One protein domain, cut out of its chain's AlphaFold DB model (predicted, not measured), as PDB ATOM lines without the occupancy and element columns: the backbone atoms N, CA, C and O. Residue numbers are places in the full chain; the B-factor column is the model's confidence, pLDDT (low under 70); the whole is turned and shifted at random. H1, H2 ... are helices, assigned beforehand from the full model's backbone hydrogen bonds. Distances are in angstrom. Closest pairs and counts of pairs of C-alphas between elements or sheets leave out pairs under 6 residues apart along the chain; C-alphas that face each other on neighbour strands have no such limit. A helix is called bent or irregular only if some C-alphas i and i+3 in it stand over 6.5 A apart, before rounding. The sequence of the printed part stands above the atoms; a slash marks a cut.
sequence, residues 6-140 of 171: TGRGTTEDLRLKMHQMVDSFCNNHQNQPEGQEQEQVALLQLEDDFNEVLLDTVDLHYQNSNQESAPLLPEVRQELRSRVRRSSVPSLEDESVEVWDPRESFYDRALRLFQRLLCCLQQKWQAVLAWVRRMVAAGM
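Overview. This is residues 6 to 140 of the 171 residues of an uncharacterized protein of Ursus americanus (UniProt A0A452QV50). The long helix H4 crosses slantwise over one face of a row of three helices, H1, H2 and H3, which stand side by side with H2 in the middle and neighbours running opposite ways. H4 passes from near the last residues of H1, over H2, to the last residues of H3, and its residues 133 to 140 stick out; a long stretch without a named element, residues 86 to 105, goes back from H3 to the beginning of H4. The printed part has 135 residues, with four named helices in the order H1, H2, H3, H4 and no named strand, and its class is all helix. It is only just loose, close to compact, with a radius of gyration of the C-alphas of 17.5 A, and its outline is elongated, spanning 57 by 31 by 19 A.

Arrangement. The longest helix is H4, residues 106 to 140. With its residues 113 to 121 alone it touches residues 43 to 51 of H2, residues 36 to 65. The closest C-alphas of the two are those of Glu 47 and Leu 117, 6.7 A apart. H2 and H4 run the same way at a steep tilt of 39 degrees. Farther along, residues 124 to 128 of H4 touch residues 80 to 84 of H3, residues 74 to 85, where the C-alphas of Val 84 and Lys 124 come closest, at 6.1 A. H3 and H4 form a hairpin, running opposite ways at a steep tilt of 39 degrees. H2 is the hub, touching three other helices. Its residues 51 to 59 alone touch H3, with the C-alphas of Leu 55 and Arg 81 closest at 7.1 A. H2 and H3 are a hairpin too, opposite ways at a shallow tilt of 29 degrees. H2, H3 and H4 make a bundle, up and down, each helix running against the one before it. H2 also touches H1, residues 6 to 29, with 17 pairs of C-alphas within 8 A; those of Thr 10 and Thr 57 are closest, 6.8 A apart. This hairpin has a shallow tilt of 11 degrees, opposite ways. H1 and H4 are close but not clearly touching: the closest C-alphas, those of Cys 26 and Ala 110, are 7.7 A apart, and the helices run opposite ways at a tilt of 35.3 degrees, only just steep. H1 and H3 are apart. The packing is part aligned, part crossed, with 2 of 4 touching pairs at a shallow tilt. In H2, H3 and H4 every O i to N i+4 pair is within hydrogen-bond range; in H1 18 of 20 are.

Along the chain. H4, 35 residues, is 50.6 A from first to last C-alpha, from Phe 106 at (-47.449, 21.227, 42.824) to Met 140 at (-57.431, -15.661, 9.730). H2, Gln 36 to Ser 65, is 43.2 A long. H1, Thr 6 to His 29, is 36.1 A long and begins with C-alpha 6 at (-57.484, -15.739, 37.562). It is neither bent nor irregular, but only just: C-alphas 6 and 9 are 6.2 A apart. H3, Pro 74 to Arg 85, is 16.6 A long.

Size, cuts and confidence. The two C-alphas farthest apart are those of Glu 68 and Arg 103, at 57.8 A. The printed part has no cut. The links from H1 to H2 and from H2 to H3 are short, with 6 and 8 residues; the link from H3 to H4 is long, with 20. Residues 133 to 140 of H4 stand free. The mean pLDDT of the printed part is 81.6, and 26 residues are under 70: residues 6 to 8, 31 to 35, 65 to 70 and 88 to 99.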
ATOM      1  N   THR A   6     -58.858 -16.086  37.964       51.78
ATOM      2  CA  THR A   6     -57.484 -15.739  37.562       51.78
ATOM      3  C   THR A   6     -57.302 -14.282  37.115       51.78
ATOM      4  O   THR A   6     -56.252 -13.701  37.354       51.78
ATOM      5  N   GLY A   7     -58.327 -13.646  36.531       51.59
ATOM      6  CA  GLY A   7     -58.230 -12.258  36.042       51.59
ATOM      7  C   GLY A   7     -58.364 -11.173  37.120       51.59
ATOM      8  O   GLY A   7     -57.988 -10.023  36.889       51.59
ATOM      9  N   ARG A   8     -58.890 -11.519  38.304       55.62
ATOM     10  CA  ARG A   8     -59.104 -10.546  39.385       55.62
ATOM     11  C   ARG A   8     -57.779 -10.166  40.066       55.62
ATOM     12  O   ARG A   8     -57.550  -8.984  40.270       55.62
ATOM     13  N   GLY A   9     -56.880 -11.133  40.282       72.88
ATOM     14  CA  GLY A   9     -55.565 -10.888  40.894       72.88
ATOM     15  C   GLY A   9     -54.632 -10.042  40.023       72.88
ATOM     16  O   GLY A   9     -54.111  -9.036  40.485       72.88
ATOM     17  N   THR A  10     -54.498 -10.361  38.730       78.75
ATOM     18  CA  THR A  10     -53.571  -9.634  37.837       78.75
ATOM     19  C   THR A  10     -53.960  -8.170  37.630       78.75
ATOM     20  O   THR A  10     -53.099  -7.305  37.510       78.75
ATOM     21  N   THR A  11     -55.264  -7.880  37.594       82.00
ATOM     22  CA  THR A  11     -55.772  -6.510  37.422       82.00
ATOM     23  C   THR A  11     -55.625  -5.695  38.711       82.00
ATOM     24  O   THR A  11     -55.301  -4.510  38.659       82.00
ATOM     25  N   GLU A  12     -55.844  -6.322  39.870       86.75
ATOM     26  CA  GLU A  12     -55.621  -5.694  41.177       86.75
ATOM     27  C   GLU A  12     -54.132  -5.389  41.406       86.75
ATOM     28  O   GLU A  12     -53.810  -4.282  41.843       86.75
ATOM     29  N   ASP A  13     -53.238  -6.304  41.020       88.88
ATOM     30  CA  ASP A  13     -51.782  -6.126  41.090       88.88
ATOM     31  C   ASP A  13     -51.288  -5.010  40.163       88.88
ATOM     32  O   ASP A  13     -50.487  -4.172  40.578       88.88
ATOM     33  N   LEU A  14     -51.788  -4.957  38.922       90.44
ATOM     34  CA  LEU A  14     -51.502  -3.862  37.991       90.44
ATOM     35  C   LEU A  14     -51.896  -2.517  38.605       90.44
ATOM     36  O   LEU A  14     -51.087  -1.591  38.651       90.44
ATOM     37  N   ARG A  15     -53.126  -2.423  39.120       90.06
ATOM     38  CA  ARG A  15     -53.629  -1.200  39.751       90.06
ATOM     39  C   ARG A  15     -52.751  -0.789  40.933       90.06
ATOM     40  O   ARG A  15     -52.420   0.387  41.056       90.06
ATOM     41  N   LEU A  16     -52.363  -1.739  41.786       91.62
ATOM     42  CA  LEU A  16     -51.490  -1.475  42.930       91.62
ATOM     43  C   LEU A  16     -50.127  -0.928  42.489       91.62
ATOM     44  O   LEU A  16     -49.699   0.100  43.006       91.62
ATOM     45  N   LYS A  17     -49.477  -1.572  41.513       92.94
ATOM     46  CA  LYS A  17     -48.190  -1.113  40.967       92.94
ATOM     47  C   LYS A  17     -48.293   0.293  40.382       92.94
ATOM     48  O   LYS A  17     -47.433   1.126  40.642       92.94
ATOM     49  N   MET A  18     -49.359   0.574  39.631       90.81
ATOM     50  CA  MET A  18     -49.590   1.904  39.067       90.81
ATOM     51  C   MET A  18     -49.733   2.971  40.149       90.81
ATOM     52  O   MET A  18     -49.078   4.004  40.058       90.81
ATOM     53  N   HIS A  19     -50.511   2.709  41.201       90.94
ATOM     54  CA  HIS A  19     -50.609   3.635  42.329       90.94
ATOM     55  C   HIS A  19     -49.263   3.850  43.024       90.94
ATOM     56  O   HIS A  19     -48.896   4.992  43.261       90.94
ATOM     57  N   GLN A  20     -48.493   2.788  43.269       93.31
ATOM     58  CA  GLN A  20     -47.172   2.902  43.898       93.31
ATOM     59  C   GLN A  20     -46.203   3.772  43.090       93.31
ATOM     60  O   GLN A  20     -45.449   4.550  43.670       93.31
ATOM     61  N   MET A  21     -46.233   3.669  41.760       92.38
ATOM     62  CA  MET A  21     -45.417   4.508  40.881       92.38
ATOM     63  C   MET A  21     -45.840   5.984  40.947       92.38
ATOM     64  O   MET A  21     -44.981   6.856  41.071       92.38
ATOM     65  N   VAL A  22     -47.150   6.271  40.955       90.62
ATOM     66  CA  VAL A  22     -47.674   7.638  41.158       90.62
ATOM     67  C   VAL A  22     -47.272   8.187  42.524       90.62
ATOM     68  O   VAL A  22     -46.790   9.313  42.613       90.62
ATOM     69  N   ASP A  23     -47.434   7.396  43.583       90.88
ATOM     70  CA  ASP A  23     -47.086   7.799  44.945       90.88
ATOM     71  C   ASP A  23     -45.587   8.099  45.053       90.88
ATOM     72  O   ASP A  23     -45.195   9.109  45.638       90.88
ATOM     73  N   SER A  24     -44.740   7.261  44.448       90.44
ATOM     74  CA  SER A  24     -43.295   7.491  44.392       90.44
ATOM     75  C   SER A  24     -42.956   8.776  43.639       90.44
ATOM     76  O   SER A  24     -42.133   9.555  44.117       90.44
ATOM     77  N   PHE A  25     -43.595   9.023  42.493       88.44
ATOM     78  CA  PHE A  25     -43.416  10.265  41.746       88.44
ATOM     79  C   PHE A  25     -43.787  11.478  42.610       88.44
ATOM     80  O   PHE A  25     -42.975  12.386  42.774       88.44
ATOM     81  N   CYS A  26     -44.966  11.475  43.234       86.88
ATOM     82  CA  CYS A  26     -45.414  12.578  44.084       86.88
ATOM     83  C   CYS A  26     -44.473  12.813  45.273       86.88
ATOM     84  O   CYS A  26     -44.057  13.945  45.504       86.88
ATOM     85  N   ASN A  27     -44.083  11.758  45.993       88.31
ATOM     86  CA  ASN A  27     -43.222  11.868  47.175       88.31
ATOM     87  C   ASN A  27     -41.838  12.447  46.854       88.31
ATOM     88  O   ASN A  27     -41.300  13.218  47.651       88.31
ATOM     89  N   ASN A  28     -41.276  12.092  45.695       85.19
ATOM     90  CA  ASN A  28     -39.952  12.550  45.277       85.19
ATOM     91  C   ASN A  28     -39.960  14.033  44.867       85.19
ATOM     92  O   ASN A  28     -39.030  14.758  45.200       85.19
ATOM     93  N   HIS A  29     -41.030  14.509  44.224       80.44
ATOM     94  CA  HIS A  29     -41.067  15.862  43.651       80.44
ATOM     95  C   HIS A  29     -41.841  16.882  44.509       80.44
ATOM     96  O   HIS A  29     -41.721  18.084  44.290       80.44
ATOM     97  N   GLN A  30     -42.588  16.449  45.533       76.50
ATOM     98  CA  GLN A  30     -43.382  17.346  46.387       76.50
ATOM     99  C   GLN A  30     -42.532  18.349  47.187       76.50
ATOM    100  O   GLN A  30     -42.975  19.469  47.440       76.50
ATOM    101  N   ASN A  31     -41.338  17.947  47.635       69.88
ATOM    102  CA  ASN A  31     -40.513  18.735  48.564       69.88
ATOM    103  C   ASN A  31     -39.265  19.340  47.914       69.88
ATOM    104  O   ASN A  31     -38.459  19.977  48.596       69.88
ATOM    105  N   GLN A  32     -39.077  19.120  46.617       62.25
ATOM    106  CA  GLN A  32     -37.828  19.397  45.936       62.25
ATOM    107  C   GLN A  32     -38.102  20.413  44.820       62.25
ATOM    108  O   GLN A  32     -38.918  20.141  43.944       62.25
ATOM    109  N   PRO A  33     -37.473  21.604  44.834       55.66
ATOM    110  CA  PRO A  33     -37.545  22.535  43.718       55.66
ATOM    111  C   PRO A  33     -36.628  22.008  42.610       55.66
ATOM    112  O   PRO A  33     -35.574  22.577  42.331       55.66
ATOM    113  N   GLU A  34     -36.966  20.851  42.050       61.19
ATOM    114  CA  GLU A  34     -36.279  20.339  40.877       61.19
ATOM    115  C   GLU A  34     -36.620  21.228  39.676       61.19
ATOM    116  O   GLU A  34     -37.714  21.792  39.572       61.19
ATOM    117  N   GLY A  35     -35.642  21.430  38.794       66.69
ATOM    118  CA  GLY A  35     -35.848  22.214  37.581       66.69
ATOM    119  C   GLY A  35     -36.861  21.542  36.651       66.69
ATOM    120  O   GLY A  35     -37.045  20.327  36.693       66.69
ATOM    121  N   GLN A  36     -37.473  22.330  35.764       70.19
ATOM    122  CA  GLN A  36     -38.475  21.859  34.798       70.19
ATOM    123  C   GLN A  36     -38.051  20.652  33.964       70.19
ATOM    124  O   GLN A  36     -38.850  19.764  33.686       70.19
ATOM    125  N   GLU A  37     -36.771  20.597  33.634       73.31
ATOM    126  CA  GLU A  37     -36.161  19.506  32.887       73.31
ATOM    127  C   GLU A  37     -36.169  18.177  33.663       73.31
ATOM    128  O   GLU A  37     -36.374  17.114  33.087       73.31
ATOM    129  N   GLN A  38     -36.015  18.223  34.986       78.62
ATOM    130  CA  GLN A  38     -35.909  17.032  35.824       78.62
ATOM    131  C   GLN A  38     -37.286  16.410  36.109       78.62
ATOM    132  O   GLN A  38     -37.438  15.194  35.994       78.62
ATOM    133  N   GLU A  39     -38.315  17.241  36.339       77.00
ATOM    134  CA  GLU A  39     -39.717  16.790  36.432       77.00
ATOM    135  C   GLU A  39     -40.175  16.145  35.109       77.00
ATOM    136  O   GLU A  39     -40.872  15.129  35.104       77.00
ATOM    137  N   GLN A  40     -39.720  16.675  33.969       77.94
ATOM    138  CA  GLN A  40     -40.016  16.105  32.657       77.94
ATOM    139  C   GLN A  40     -39.331  14.751  32.424       77.94
ATOM    140  O   GLN A  40     -39.978  13.814  31.957       77.94
ATOM    141  N   VAL A  41     -38.053  14.613  32.787       82.56
ATOM    142  CA  VAL A  41     -37.343  13.325  32.717       82.56
ATOM    143  C   VAL A  41     -38.019  12.277  33.603       82.56
ATOM    144  O   VAL A  41     -38.207  11.140  33.171       82.56
ATOM    145  N   ALA A  42     -38.441  12.655  34.812       85.12
ATOM    146  CA  ALA A  42     -39.147  11.755  35.716       85.12
ATOM    147  C   ALA A  42     -40.503  11.294  35.155       85.12
ATOM    148  O   ALA A  42     -40.887  10.141  35.347       85.12
ATOM    149  N   LEU A  43     -41.216  12.151  34.420       83.50
ATOM    150  CA  LEU A  43     -42.456  11.761  33.740       83.50
ATOM    151  C   LEU A  43     -42.232  10.797  32.582       83.50
ATOM    152  O   LEU A  43     -43.034   9.884  32.402       83.50
ATOM    153  N   LEU A  44     -41.166  10.986  31.802       85.31
ATOM    154  CA  LEU A  44     -40.821  10.061  30.721       85.31
ATOM    155  C   LEU A  44     -40.478   8.679  31.279       85.31
ATOM    156  O   LEU A  44     -40.966   7.671  30.775       85.31
ATOM    157  N   GLN A  45     -39.718   8.636  32.375       89.00
ATOM    158  CA  GLN A  45     -39.449   7.391  33.097       89.00
ATOM    159  C   GLN A  45     -40.740   6.747  33.608       89.00
ATOM    160  O   GLN A  45     -40.952   5.554  33.414       89.00
ATOM    161  N   LEU A  46     -41.639   7.542  34.192       90.44
ATOM    162  CA  LEU A  46     -42.928   7.054  34.675       90.44
ATOM    163  C   LEU A  46     -43.810   6.496  33.547       90.44
ATOM    164  O   LEU A  46     -44.529   5.515  33.743       90.44
ATOM    165  N   GLU A  47     -43.754   7.097  32.359       90.06
ATOM    166  CA  GLU A  47     -44.417   6.576  31.168       90.06
ATOM    167  C   GLU A  47     -43.862   5.216  30.744       90.06
ATOM    168  O   GLU A  47     -44.634   4.290  30.470       90.06
ATOM    169  N   ASP A  48     -42.539   5.089  30.694       89.88
ATOM    170  CA  ASP A  48     -41.867   3.838  30.359       89.88
ATOM    171  C   ASP A  48     -42.190   2.743  31.382       89.88
ATOM    172  O   ASP A  48     -42.555   1.631  30.992       89.88
ATOM    173  N   ASP A  49     -42.174   3.065  32.675       91.94
ATOM    174  CA  ASP A  49     -42.511   2.128  33.746       91.94
ATOM    175  C   ASP A  49     -43.971   1.657  33.653       91.94
ATOM    176  O   ASP A  49     -44.262   0.459  33.759       91.94
ATOM    177  N   PHE A  50     -44.910   2.571  33.382       91.19
ATOM    178  CA  PHE A  50     -46.304   2.212  33.118       91.19
ATOM    179  C   PHE A  50     -46.440   1.293  31.905       91.19
ATOM    180  O   PHE A  50     -47.177   0.303  31.962       91.19
ATOM    181  N   ASN A  51     -45.727   1.585  30.822       91.56
ATOM    182  CA  ASN A  51     -45.734   0.755  29.627       91.56
ATOM    183  C   ASN A  51     -45.190  -0.652  29.894       91.56
ATOM    184  O   ASN A  51     -45.829  -1.626  29.490       91.56
ATOM    185  N   GLU A  52     -44.062  -0.785  30.591       92.69
ATOM    186  CA  GLU A  52     -43.479  -2.091  30.909       92.69
ATOM    187  C   GLU A  52     -44.384  -2.897  31.850       92.69
ATOM    188  O   GLU A  52     -44.655  -4.068  31.585       92.69
ATOM    189  N   VAL A  53     -44.965  -2.276  32.882       93.06
ATOM    190  CA  VAL A  53     -45.890  -2.981  33.783       93.06
ATOM    191  C   VAL A  53     -47.164  -3.427  33.055       93.06
ATOM    192  O   VAL A  53     -47.664  -4.528  33.313       93.06
ATOM    193  N   LEU A  54     -47.688  -2.626  32.125       92.31
ATOM    194  CA  LEU A  54     -48.816  -3.026  31.280       92.31
ATOM    195  C   LEU A  54     -48.441  -4.188  30.347       92.31
ATOM    196  O   LEU A  54     -49.201  -5.152  30.249       92.31
ATOM    197  N   LEU A  55     -47.269  -4.140  29.706       92.06
ATOM    198  CA  LEU A  55     -46.751  -5.208  28.841       92.06
ATOM    199  C   LEU A  55     -46.572  -6.526  29.603       92.06
ATOM    200  O   LEU A  55     -47.045  -7.569  29.147       92.06
ATOM    201  N   ASP A  56     -45.952  -6.476  30.778       90.81
ATOM    202  CA  ASP A  56     -45.752  -7.645  31.632       90.81
ATOM    203  C   ASP A  56     -47.088  -8.202  32.134       90.81
ATOM    204  O   ASP A  56     -47.274  -9.418  32.192       90.81
ATOM    205  N   THR A  57     -48.056  -7.332  32.440       90.62
ATOM    206  CA  THR A  57     -49.405  -7.762  32.830       90.62
ATOM    207  C   THR A  57     -50.126  -8.453  31.676       90.62
ATOM    208  O   THR A  57     -50.770  -9.476  31.900       90.62
ATOM    209  N   VAL A  58     -50.012  -7.941  30.444       88.12
ATOM    210  CA  VAL A  58     -50.568  -8.596  29.247       88.12
ATOM    211  C   VAL A  58     -49.956  -9.981  29.061       88.12
ATOM    212  O   VAL A  58     -50.689 -10.945  28.828       88.12
ATOM    213  N   ASP A  59     -48.637 -10.101  29.205       86.19
ATOM    214  CA  ASP A  59     -47.960 -11.384  29.051       86.19
ATOM    215  C   ASP A  59     -48.360 -12.385  30.140       86.19
ATOM    216  O   ASP A  59     -48.725 -13.524  29.846       86.19
ATOM    217  N   LEU A  60     -48.377 -11.944  31.399       85.69
ATOM    218  CA  LEU A  60     -48.809 -12.757  32.531       85.69
ATOM    219  C   LEU A  60     -50.273 -13.189  32.385       85.69
ATOM    220  O   LEU A  60     -50.615 -14.343  32.645       85.69
ATOM    221  N   HIS A  61     -51.146 -12.280  31.949       84.00
ATOM    222  CA  HIS A  61     -52.554 -12.584  31.732       84.00
ATOM    223  C   HIS A  61     -52.740 -13.633  30.633       84.00
ATOM    224  O   HIS A  61     -53.553 -14.544  30.794       84.00
ATOM    225  N   TYR A  62     -51.962 -13.552  29.551       79.25
ATOM    226  CA  TYR A  62     -51.981 -14.546  28.484       79.25
ATOM    227  C   TYR A  62     -51.516 -15.925  28.974       79.25
ATOM    228  O   TYR A  62     -52.213 -16.915  28.756       79.25
ATOM    229  N   GLN A  63     -50.392 -15.987  29.699       78.25
ATOM    230  CA  GLN A  63     -49.859 -17.237  30.258       78.25
ATOM    231  C   GLN A  63     -50.831 -17.900  31.246       78.25
ATOM    232  O   GLN A  63     -50.995 -19.118  31.246       78.25
ATOM    233  N   ASN A  64     -51.502 -17.101  32.075       77.88
ATOM    234  CA  ASN A  64     -52.392 -17.606  33.118       77.88
ATOM    235  C   ASN A  64     -53.781 -18.014  32.609       77.88
ATOM    236  O   ASN A  64     -54.466 -18.797  33.272       77.88
ATOM    237  N   SER A  65     -54.239 -17.451  31.489       69.88
ATOM    238  CA  SER A  65     -55.617 -17.650  31.024       69.88
ATOM    239  C   SER A  65     -55.822 -18.957  30.264       69.88
ATOM    240  O   SER A  65     -56.936 -19.473  30.280       69.88
ATOM    241  N   ASN A  66     -54.780 -19.530  29.654       62.34
ATOM    242  CA  ASN A  66     -54.911 -20.738  28.843       62.34
ATOM    243  C   ASN A  66     -53.817 -21.765  29.159       62.34
ATOM    244  O   ASN A  66     -52.706 -21.668  28.649       62.34
ATOM    245  N   GLN A  67     -54.166 -22.818  29.908       59.31
ATOM    246  CA  GLN A  67     -53.289 -23.988  30.102       59.31
ATOM    247  C   GLN A  67     -52.946 -24.718  28.789       59.31
ATOM    248  O   GLN A  67     -51.950 -25.432  28.736       59.31
ATOM    249  N   GLU A  68     -53.749 -24.534  27.736       58.16
ATOM    250  CA  GLU A  68     -53.584 -25.195  26.432       58.16
ATOM    251  C   GLU A  68     -53.004 -24.278  25.342       58.16
ATOM    252  O   GLU A  68     -52.778 -24.721  24.218       58.16
ATOM    253  N   SER A  69     -52.768 -22.991  25.625       62.28
ATOM    254  CA  SER A  69     -52.152 -22.096  24.638       62.28
ATOM    255  C   SER A  69     -50.638 -22.153  24.726       62.28
ATOM    256  O   SER A  69     -50.060 -22.049  25.806       62.28
ATOM    257  N   ALA A  70     -49.989 -22.266  23.568       68.69
ATOM    258  CA  ALA A  70     -48.562 -22.011  23.468       68.69
ATOM    259  C   ALA A  70     -48.271 -20.580  23.957       68.69
ATOM    260  O   ALA A  70     -49.078 -19.687  23.689       68.69
ATOM    261  N   PRO A  71     -47.148 -20.341  24.659       72.88
ATOM    262  CA  PRO A  71     -46.767 -18.991  25.056       72.88
ATOM    263  C   PRO A  71     -46.682 -18.082  23.826       72.88
ATOM    264  O   PRO A  71     -46.385 -18.549  22.722       72.88
ATOM    265  N   LEU A  72     -46.916 -16.778  24.019       77.94
ATOM    266  CA  LEU A  72     -46.696 -15.808  22.949       77.94
ATOM    267  C   LEU A  72     -45.282 -15.988  22.400       77.94
ATOM    268  O   LEU A  72     -44.309 -16.023  23.159       77.94
ATOM    269  N   LEU A  73     -45.193 -16.080  21.074       85.25
ATOM    270  CA  LEU A  73     -43.917 -16.181  20.383       85.25
ATOM    271  C   LEU A  73     -43.007 -15.011  20.808       85.25
ATOM    272  O   LEU A  73     -43.491 -13.871  20.886       85.25
ATOM    273  N   PRO A  74     -41.713 -15.260  21.087       87.69
ATOM    274  CA  PRO A  74     -40.768 -14.218  21.488       87.69
ATOM    275  C   PRO A  74     -40.764 -13.012  20.543       87.69
ATOM    276  O   PRO A  74     -40.692 -11.872  20.997       87.69
ATOM    277  N   GLU A  75     -40.934 -13.250  19.245       89.69
ATOM    278  CA  GLU A  75     -40.973 -12.231  18.197       89.69
ATOM    279  C   GLU A  75     -42.192 -11.319  18.350       89.69
ATOM    280  O   GLU A  75     -42.081 -10.102  18.222       89.69
ATOM    281  N   VAL A  76     -43.355 -11.886  18.687       88.00
ATOM    282  CA  VAL A  76     -44.588 -11.119  18.918       88.00
ATOM    283  C   VAL A  76     -44.462 -10.287  20.190       88.00
ATOM    284  O   VAL A  76     -44.848  -9.119  20.197       88.00
ATOM    285  N   ARG A  77     -43.875 -10.853  21.254       88.88
ATOM    286  CA  ARG A  77     -43.588 -10.115  22.496       88.88
ATOM    287  C   ARG A  77     -42.641  -8.946  22.238       88.88
ATOM    288  O   ARG A  77     -42.890  -7.835  22.699       88.88
ATOM    289  N   GLN A  78     -41.562  -9.183  21.497       91.06
ATOM    290  CA  GLN A  78     -40.592  -8.144  21.175       91.06
ATOM    291  C   GLN A  78     -41.197  -7.070  20.266       91.06
ATOM    292  O   GLN A  78     -40.981  -5.884  20.510       91.06
ATOM    293  N   GLU A  79     -41.996  -7.456  19.271       92.19
ATOM    294  CA  GLU A  79     -42.686  -6.512  18.392       92.19
ATOM    295  C   GLU A  79     -43.685  -5.650  19.175       92.19
ATOM    296  O   GLU A  79     -43.685  -4.431  18.994       92.19
ATOM    297  N   LEU A  80     -44.459  -6.238  20.100       90.81
ATOM    298  CA  LEU A  80     -45.347  -5.512  21.018       90.81
ATOM    299  C   LEU A  80     -44.582  -4.442  21.805       90.81
ATOM    300  O   LEU A  80     -44.942  -3.267  21.732       90.81
ATOM    301  N   ARG A  81     -43.489  -4.825  22.485       91.81
ATOM    302  CA  ARG A  81     -42.630  -3.866  23.206       91.81
ATOM    303  C   ARG A  81     -42.108  -2.775  22.276       91.81
ATOM    304  O   ARG A  81     -42.141  -1.592  22.603       91.81
ATOM    305  N   SER A  82     -41.660  -3.163  21.086       90.81
ATOM    306  CA  SER A  82     -41.105  -2.230  20.110       90.81
ATOM    307  C   SER A  82     -42.136  -1.208  19.626       90.81
ATOM    308  O   SER A  82     -41.784  -0.054  19.414       90.81
ATOM    309  N   ARG A  83     -43.409  -1.594  19.487       90.00
ATOM    310  CA  ARG A  83     -44.488  -0.698  19.048       90.00
ATOM    311  C   ARG A  83     -44.921   0.278  20.120       90.00
ATOM    312  O   ARG A  83     -45.225   1.417  19.787       90.00
ATOM    313  N   VAL A  84     -44.928  -0.155  21.377       89.00
ATOM    314  CA  VAL A  84     -45.169   0.745  22.510       89.00
ATOM    315  C   VAL A  84     -44.075   1.819  22.559       89.00
ATOM    316  O   VAL A  84     -44.389   3.006  22.619       89.00
ATOM    317  N   ARG A  85     -42.804   1.416  22.410       84.38
ATOM    318  CA  ARG A  85     -41.653   2.337  22.416       84.38
ATOM    319  C   ARG A  85     -41.580   3.246  21.184       84.38
ATOM    320  O   ARG A  85     -41.294   4.425  21.318       84.38
ATOM    321  N   ARG A  86     -41.841   2.723  19.980       77.25
ATOM    322  CA  ARG A  86     -41.770   3.471  18.702       77.25
ATOM    323  C   ARG A  86     -43.080   4.159  18.310       77.25
ATOM    324  O   ARG A  86     -43.262   4.490  17.137       77.25
ATOM    325  N   SER A  87     -44.036   4.280  19.228       72.06
ATOM    326  CA  SER A  87     -45.345   4.837  18.897       72.06
ATOM    327  C   SER A  87     -45.206   6.243  18.305       72.06
ATOM    328  O   SER A  87     -44.519   7.084  18.865       72.06
ATOM    329  N   SER A  88     -45.891   6.497  17.186       62.59
ATOM    330  CA  SER A  88     -45.947   7.808  16.510       62.59
ATOM    331  C   SER A  88     -46.849   8.823  17.221       62.59
ATOM    332  O   SER A  88     -47.088   9.908  16.699       62.59
ATOM    333  N   VAL A  89     -47.430   8.429  18.356       66.81
ATOM    334  CA  VAL A  89     -48.201   9.306  19.238       66.81
ATOM    335  C   VAL A  89     -47.258  10.383  19.780       66.81
ATOM    336  O   VAL A  89     -46.164  10.005  20.206       66.81
ATOM    337  N   PRO A  90     -47.654  11.673  19.774       62.75
ATOM    338  CA  PRO A  90     -46.844  12.744  20.344       62.75
ATOM    339  C   PRO A  90     -46.358  12.352  21.741       62.75
ATOM    340  O   PRO A  90     -47.164  12.034  22.618       62.75
ATOM    341  N   SER A  91     -45.036  12.295  21.902       64.38
ATOM    342  CA  SER A  91     -44.391  12.008  23.184       64.38
ATOM    343  C   SER A  91     -44.606  13.190  24.127       64.38
ATOM    344  O   SER A  91     -44.771  14.325  23.676       64.38
ATOM    345  N   LEU A  92     -44.518  12.954  25.437       65.50
ATOM    346  CA  LEU A  92     -44.447  14.035  26.425       65.50
ATOM    347  C   LEU A  92     -43.255  14.991  26.177       65.50
ATOM    348  O   LEU A  92     -43.263  16.118  26.671       65.50
ATOM    349  N   GLU A  93     -42.259  14.575  25.387       60.81
ATOM    350  CA  GLU A  93     -41.165  15.428  24.893       60.81
ATOM    351  C   GLU A  93     -41.625  16.489  23.877       60.81
ATOM    352  O   GLU A  93     -41.106  17.606  23.879       60.81
ATOM    353  N   ASP A  94     -42.603  16.166  23.026       58.88
ATOM    354  CA  ASP A  94     -43.003  16.994  21.875       58.88
ATOM    355  C   ASP A  94     -43.888  18.186  22.299       58.88
ATOM    356  O   ASP A  94     -43.932  19.219  21.636       58.88
ATOM    357  N   GLU A  95     -44.546  18.082  23.460       57.47
ATOM    358  CA  GLU A  95     -45.357  19.149  24.074       57.47
ATOM    359  C   GLU A  95     -44.612  19.947  25.166       57.47
ATOM    360  O   GLU A  95     -45.223  20.680  25.944       57.47
ATOM    361  N   SER A  96     -43.284  19.841  25.228       55.69
ATOM    362  CA  SER A  96     -42.424  20.445  26.265       55.69
ATOM    363  C   SER A  96     -42.435  21.983  26.354       55.69
ATOM    364  O   SER A  96     -41.821  22.548  27.257       55.69
ATOM    365  N   VAL A  97     -43.167  22.685  25.483       53.66
ATOM    366  CA  VAL A  97     -43.231  24.158  25.438       53.66
ATOM    367  C   VAL A  97     -44.461  24.699  26.180       53.66
ATOM    368  O   VAL A  97     -45.128  25.626  25.727       53.66
ATOM    369  N   GLU A  98     -44.794  24.135  27.340       61.34
ATOM    370  CA  GLU A  98     -45.745  24.779  28.251       61.34
ATOM    371  C   GLU A  98     -44.972  25.632  29.263       61.34
ATOM    372  O   GLU A  98     -44.219  25.123  30.097       61.34
ATOM    373  N   VAL A  99     -45.141  26.954  29.175       65.25
ATOM    374  CA  VAL A  99     -44.580  27.901  30.147       65.25
ATOM    375  C   VAL A  99     -45.243  27.643  31.495       65.25
ATOM    376  O   VAL A  99     -46.456  27.794  31.636       65.25
ATOM    377  N   TRP A 100     -44.447  27.247  32.484       70.19
ATOM    378  CA  TRP A 100     -44.934  27.001  33.834       70.19
ATOM    379  C   TRP A 100     -45.428  28.291  34.485       70.19
ATOM    380  O   TRP A 100     -44.714  29.294  34.493       70.19
ATOM    381  N   ASP A 101     -46.630  28.255  35.067       75.69
ATOM    382  CA  ASP A 101     -47.110  29.341  35.920       75.69
ATOM    383  C   ASP A 101     -46.436  29.217  37.299       75.69
ATOM    384  O   ASP A 101     -46.660  28.230  38.007       75.69
ATOM    385  N   PRO A 102     -45.630  30.204  37.731       70.19
ATOM    386  CA  PRO A 102     -44.989  30.186  39.043       70.19
ATOM    387  C   PRO A 102     -45.974  30.178  40.222       70.19
ATOM    388  O   PRO A 102     -45.557  29.955  41.357       70.19
ATOM    389  N   ARG A 103     -47.259  30.480  39.985       80.56
ATOM    390  CA  ARG A 103     -48.321  30.482  41.003       80.56
ATOM    391  C   ARG A 103     -49.056  29.147  41.117       80.56
ATOM    392  O   ARG A 103     -49.861  28.996  42.035       80.56
ATOM    393  N   GLU A 104     -48.818  28.211  40.203       82.88
ATOM    394  CA  GLU A 104     -49.471  26.904  40.208       82.88
ATOM    395  C   GLU A 104     -48.973  26.047  41.379       82.88
ATOM    396  O   GLU A 104     -47.773  25.976  41.656       82.88
ATOM    397  N   SER A 105     -49.900  25.382  42.075       84.19
ATOM    398  CA  SER A 105     -49.532  24.434  43.122       84.19
ATOM    399  C   SER A 105     -48.907  23.174  42.515       84.19
ATOM    400  O   SER A 105     -49.249  22.767  41.406       84.19
ATOM    401  N   PHE A 106     -48.023  22.505  43.260       82.38
ATOM    402  CA  PHE A 106     -47.449  21.227  42.824       82.38
ATOM    403  C   PHE A 106     -48.531  20.208  42.430       82.38
ATOM    404  O   PHE A 106     -48.395  19.528  41.422       82.38
ATOM    405  N   TYR A 107     -49.628  20.126  43.189       83.44
ATOM    406  CA  TYR A 107     -50.693  19.156  42.928       83.44
ATOM    407  C   TYR A 107     -51.482  19.458  41.651       83.44
ATOM    408  O   TYR A 107     -51.816  18.522  40.926       83.44
ATOM    409  N   ASP A 108     -51.750  20.731  41.350       85.88
ATOM    410  CA  ASP A 108     -52.413  21.117  40.097       85.88
ATOM    411  C   ASP A 108     -51.524  20.786  38.893       85.88
ATOM    412  O   ASP A 108     -51.982  20.181  37.916       85.88
ATOM    413  N   ARG A 109     -50.223  21.079  39.018       82.81
ATOM    414  CA  ARG A 109     -49.224  20.730  38.009       82.81
ATOM    415  C   ARG A 109     -49.146  19.219  37.811       82.81
ATOM    416  O   ARG A 109     -49.310  18.742  36.689       82.81
ATOM    417  N   ALA A 110     -48.954  18.463  38.891       81.88
ATOM    418  CA  ALA A 110     -48.871  17.009  38.864       81.88
ATOM    419  C   ALA A 110     -50.125  16.403  38.224       81.88
ATOM    420  O   ALA A 110     -50.013  15.566  37.332       81.88
ATOM    421  N   LEU A 111     -51.321  16.873  38.594       85.50
ATOM    422  CA  LEU A 111     -52.575  16.418  37.995       85.50
ATOM    423  C   LEU A 111     -52.599  16.641  36.477       85.50
ATOM    424  O   LEU A 111     -52.960  15.727  35.734       85.50
ATOM    425  N   ARG A 112     -52.192  17.824  36.001       85.25
ATOM    426  CA  ARG A 112     -52.120  18.133  34.564       85.25
ATOM    427  C   ARG A 112     -51.133  17.218  33.835       85.25
ATOM    428  O   ARG A 112     -51.416  16.747  32.732       85.25
ATOM    429  N   LEU A 113     -49.977  16.957  34.440       82.56
ATOM    430  CA  LEU A 113     -48.957  16.063  33.888       82.56
ATOM    431  C   LEU A 113     -49.474  14.620  33.819       82.56
ATOM    432  O   LEU A 113     -49.384  13.988  32.769       82.56
ATOM    433  N   PHE A 114     -50.123  14.137  34.880       85.00
ATOM    434  CA  PHE A 114     -50.755  12.819  34.902       85.00
ATOM    435  C   PHE A 114     -51.871  12.677  33.867       85.00
ATOM    436  O   PHE A 114     -51.976  11.637  33.221       85.00
ATOM    437  N   GLN A 115     -52.692  13.706  33.660       86.81
ATOM    438  CA  GLN A 115     -53.723  13.686  32.619       86.81
ATOM    439  C   GLN A 115     -53.117  13.534  31.220       86.81
ATOM    440  O   GLN A 115     -53.604  12.724  30.427       86.81
ATOM    441  N   ARG A 116     -52.030  14.260  30.929       84.44
ATOM    442  CA  ARG A 116     -51.295  14.118  29.663       84.44
ATOM    443  C   ARG A 116     -50.683  12.734  29.511       84.44
ATOM    444  O   ARG A 116     -50.886  12.093  28.482       84.44
ATOM    445  N   LEU A 117     -50.019  12.245  30.555       85.62
ATOM    446  CA  LEU A 117     -49.434  10.909  30.597       85.62
ATOM    447  C   LEU A 117     -50.478   9.824  30.297       85.62
ATOM    448  O   LEU A 117     -50.272   8.973  29.433       85.62
ATOM    449  N   LEU A 118     -51.633   9.879  30.964       88.19
ATOM    450  CA  LEU A 118     -52.728   8.933  30.746       88.19
ATOM    451  C   LEU A 118     -53.281   9.011  29.319       88.19
ATOM    452  O   LEU A 118     -53.576   7.972  28.728       88.19
ATOM    453  N   CYS A 119     -53.389  10.213  28.748       86.56
ATOM    454  CA  CYS A 119     -53.803  10.398  27.358       86.56
ATOM    455  C   CYS A 119     -52.801   9.754  26.385       86.56
ATOM    456  O   CYS A 119     -53.207   8.979  25.514       86.56
ATOM    457  N   CYS A 120     -51.500  10.005  26.572       85.56
ATOM    458  CA  CYS A 120     -50.432   9.409  25.769       85.56
ATOM    459  C   CYS A 120     -50.495   7.877  25.827       85.56
ATOM    460  O   CYS A 120     -50.616   7.211  24.794       85.56
ATOM    461  N   LEU A 121     -50.529   7.312  27.037       88.75
ATOM    462  CA  LEU A 121     -50.643   5.869  27.240       88.75
ATOM    463  C   LEU A 121     -51.883   5.298  26.562       88.75
ATOM    464  O   LEU A 121     -51.787   4.324  25.815       88.75
ATOM    465  N   GLN A 122     -53.045   5.917  26.762       89.69
ATOM    466  CA  GLN A 122     -54.275   5.470  26.123       89.69
ATOM    467  C   GLN A 122     -54.116   5.415  24.599       89.69
ATOM    468  O   GLN A 122     -54.482   4.413  23.986       89.69
ATOM    469  N   GLN A 123     -53.540   6.443  23.978       88.81
ATOM    470  CA  GLN A 123     -53.325   6.472  22.532       88.81
ATOM    471  C   GLN A 123     -52.320   5.408  22.065       88.81
ATOM    472  O   GLN A 123     -52.609   4.684  21.106       88.81
ATOM    473  N   LYS A 124     -51.183   5.247  22.761       90.00
ATOM    474  CA  LYS A 124     -50.179   4.208  22.465       90.00
ATOM    475  C   LYS A 124     -50.811   2.815  22.486       90.00
ATOM    476  O   LYS A 124     -50.693   2.051  21.525       90.00
ATOM    477  N   TRP A 125     -51.562   2.504  23.538       90.88
ATOM    478  CA  TRP A 125     -52.201   1.201  23.704       90.88
ATOM    479  C   TRP A 125     -53.363   0.969  22.730       90.88
ATOM    480  O   TRP A 125     -53.547  -0.154  22.256       90.88
ATOM    481  N   GLN A 126     -54.099   2.013  22.337       91.38
ATOM    482  CA  GLN A 126     -55.084   1.916  21.251       91.38
ATOM    483  C   GLN A 126     -54.424   1.603  19.902       91.38
ATOM    484  O   GLN A 126     -54.928   0.764  19.149       91.38
ATOM    485  N   ALA A 127     -53.278   2.218  19.599       91.38
ATOM    486  CA  ALA A 127     -52.528   1.935  18.376       91.38
ATOM    487  C   ALA A 127     -52.013   0.485  18.345       91.38
ATOM    488  O   ALA A 127     -52.151  -0.201  17.324       91.38
ATOM    489  N   VAL A 128     -51.493  -0.009  19.473       92.19
ATOM    490  CA  VAL A 128     -51.093  -1.416  19.642       92.19
ATOM    491  C   VAL A 128     -52.283  -2.347  19.426       92.19
ATOM    492  O   VAL A 128     -52.196  -3.277  18.624       92.19
ATOM    493  N   LEU A 129     -53.425  -2.072  20.060       91.88
ATOM    494  CA  LEU A 129     -54.634  -2.883  19.911       91.88
ATOM    495  C   LEU A 129     -55.129  -2.923  18.458       91.88
ATOM    496  O   LEU A 129     -55.505  -3.982  17.950       91.88
ATOM    497  N   ALA A 130     -55.108  -1.786  17.761       93.00
ATOM    498  CA  ALA A 130     -55.481  -1.710  16.353       93.00
ATOM    499  C   ALA A 130     -54.541  -2.534  15.459       93.00
ATOM    500  O   ALA A 130     -54.996  -3.164  14.501       93.00
ATOM    501  N   TRP A 131     -53.241  -2.547  15.764       93.06
ATOM    502  CA  TRP A 131     -52.275  -3.394  15.071       93.06
ATOM    503  C   TRP A 131     -52.532  -4.886  15.326       93.06
ATOM    504  O   TRP A 131     -52.620  -5.644  14.359       93.06
ATOM    505  N   VAL A 132     -52.740  -5.301  16.582       91.31
ATOM    506  CA  VAL A 132     -53.057  -6.702  16.920       91.31
ATOM    507  C   VAL A 132     -54.300  -7.172  16.163       91.31
ATOM    508  O   VAL A 132     -54.284  -8.232  15.541       91.31
ATOM    509  N   ARG A 133     -55.363  -6.358  16.135       92.19
ATOM    510  CA  ARG A 133     -56.594  -6.674  15.388       92.19
ATOM    511  C   ARG A 133     -56.332  -6.891  13.898       92.19
ATOM    512  O   ARG A 133     -56.872  -7.831  13.321       92.19
ATOM    513  N   ARG A 134     -55.486  -6.057  13.280       92.88
ATOM    514  CA  ARG A 134     -55.092  -6.209  11.869       92.88
ATOM    515  C   ARG A 134     -54.311  -7.499  11.625       92.88
ATOM    516  O   ARG A 134     -54.603  -8.192  10.657       92.88
ATOM    517  N   MET A 135     -53.370  -7.835  12.506       90.38
ATOM    518  CA  MET A 135     -52.601  -9.083  12.419       90.38
ATOM    519  C   MET A 135     -53.505 -10.315  12.499       90.38
ATOM    520  O   MET A 135     -53.393 -11.212  11.666       90.38
ATOM    521  N   VAL A 136     -54.435 -10.341  13.459       90.12
ATOM    522  CA  VAL A 136     -55.388 -11.449  13.621       90.12
ATOM    523  C   VAL A 136     -56.292 -11.583  12.395       90.12
ATOM    524  O   VAL A 136     -56.461 -12.686  11.882       90.12
ATOM    525  N   ALA A 137     -56.834 -10.471  11.891       93.19
ATOM    526  CA  ALA A 137     -57.683 -10.481  10.702       93.19
ATOM    527  C   ALA A 137     -56.936 -11.011   9.467       93.19
ATOM    528  O   ALA A 137     -57.441 -11.893   8.775       93.19
ATOM    529  N   ALA A 138     -55.713 -10.526   9.228       92.00
ATOM    530  CA  ALA A 138     -54.890 -10.974   8.108       92.00
ATOM    531  C   ALA A 138     -54.523 -12.463   8.219       92.00
ATOM    532  O   ALA A 138     -54.623 -13.195   7.234       92.00
ATOM    533  N   GLY A 139     -54.149 -12.928   9.415       90.69
ATOM    534  CA  GLY A 139     -53.828 -14.335   9.659       90.69
ATOM    535  C   GLY A 139     -55.023 -15.260   9.426       90.69
ATOM    536  O   GLY A 139     -54.893 -16.273   8.742       90.69
ATOM    537  N   MET A 140     -56.203 -14.887   9.933       92.19
ATOM    538  CA  MET A 140     -57.431 -15.661   9.730       92.19
ATOM    539  C   MET A 140     -57.826 -15.715   8.252       92.19
ATOM    540  O   MET A 140     -58.176 -16.777   7.743       92.19
TER     541      MET A 140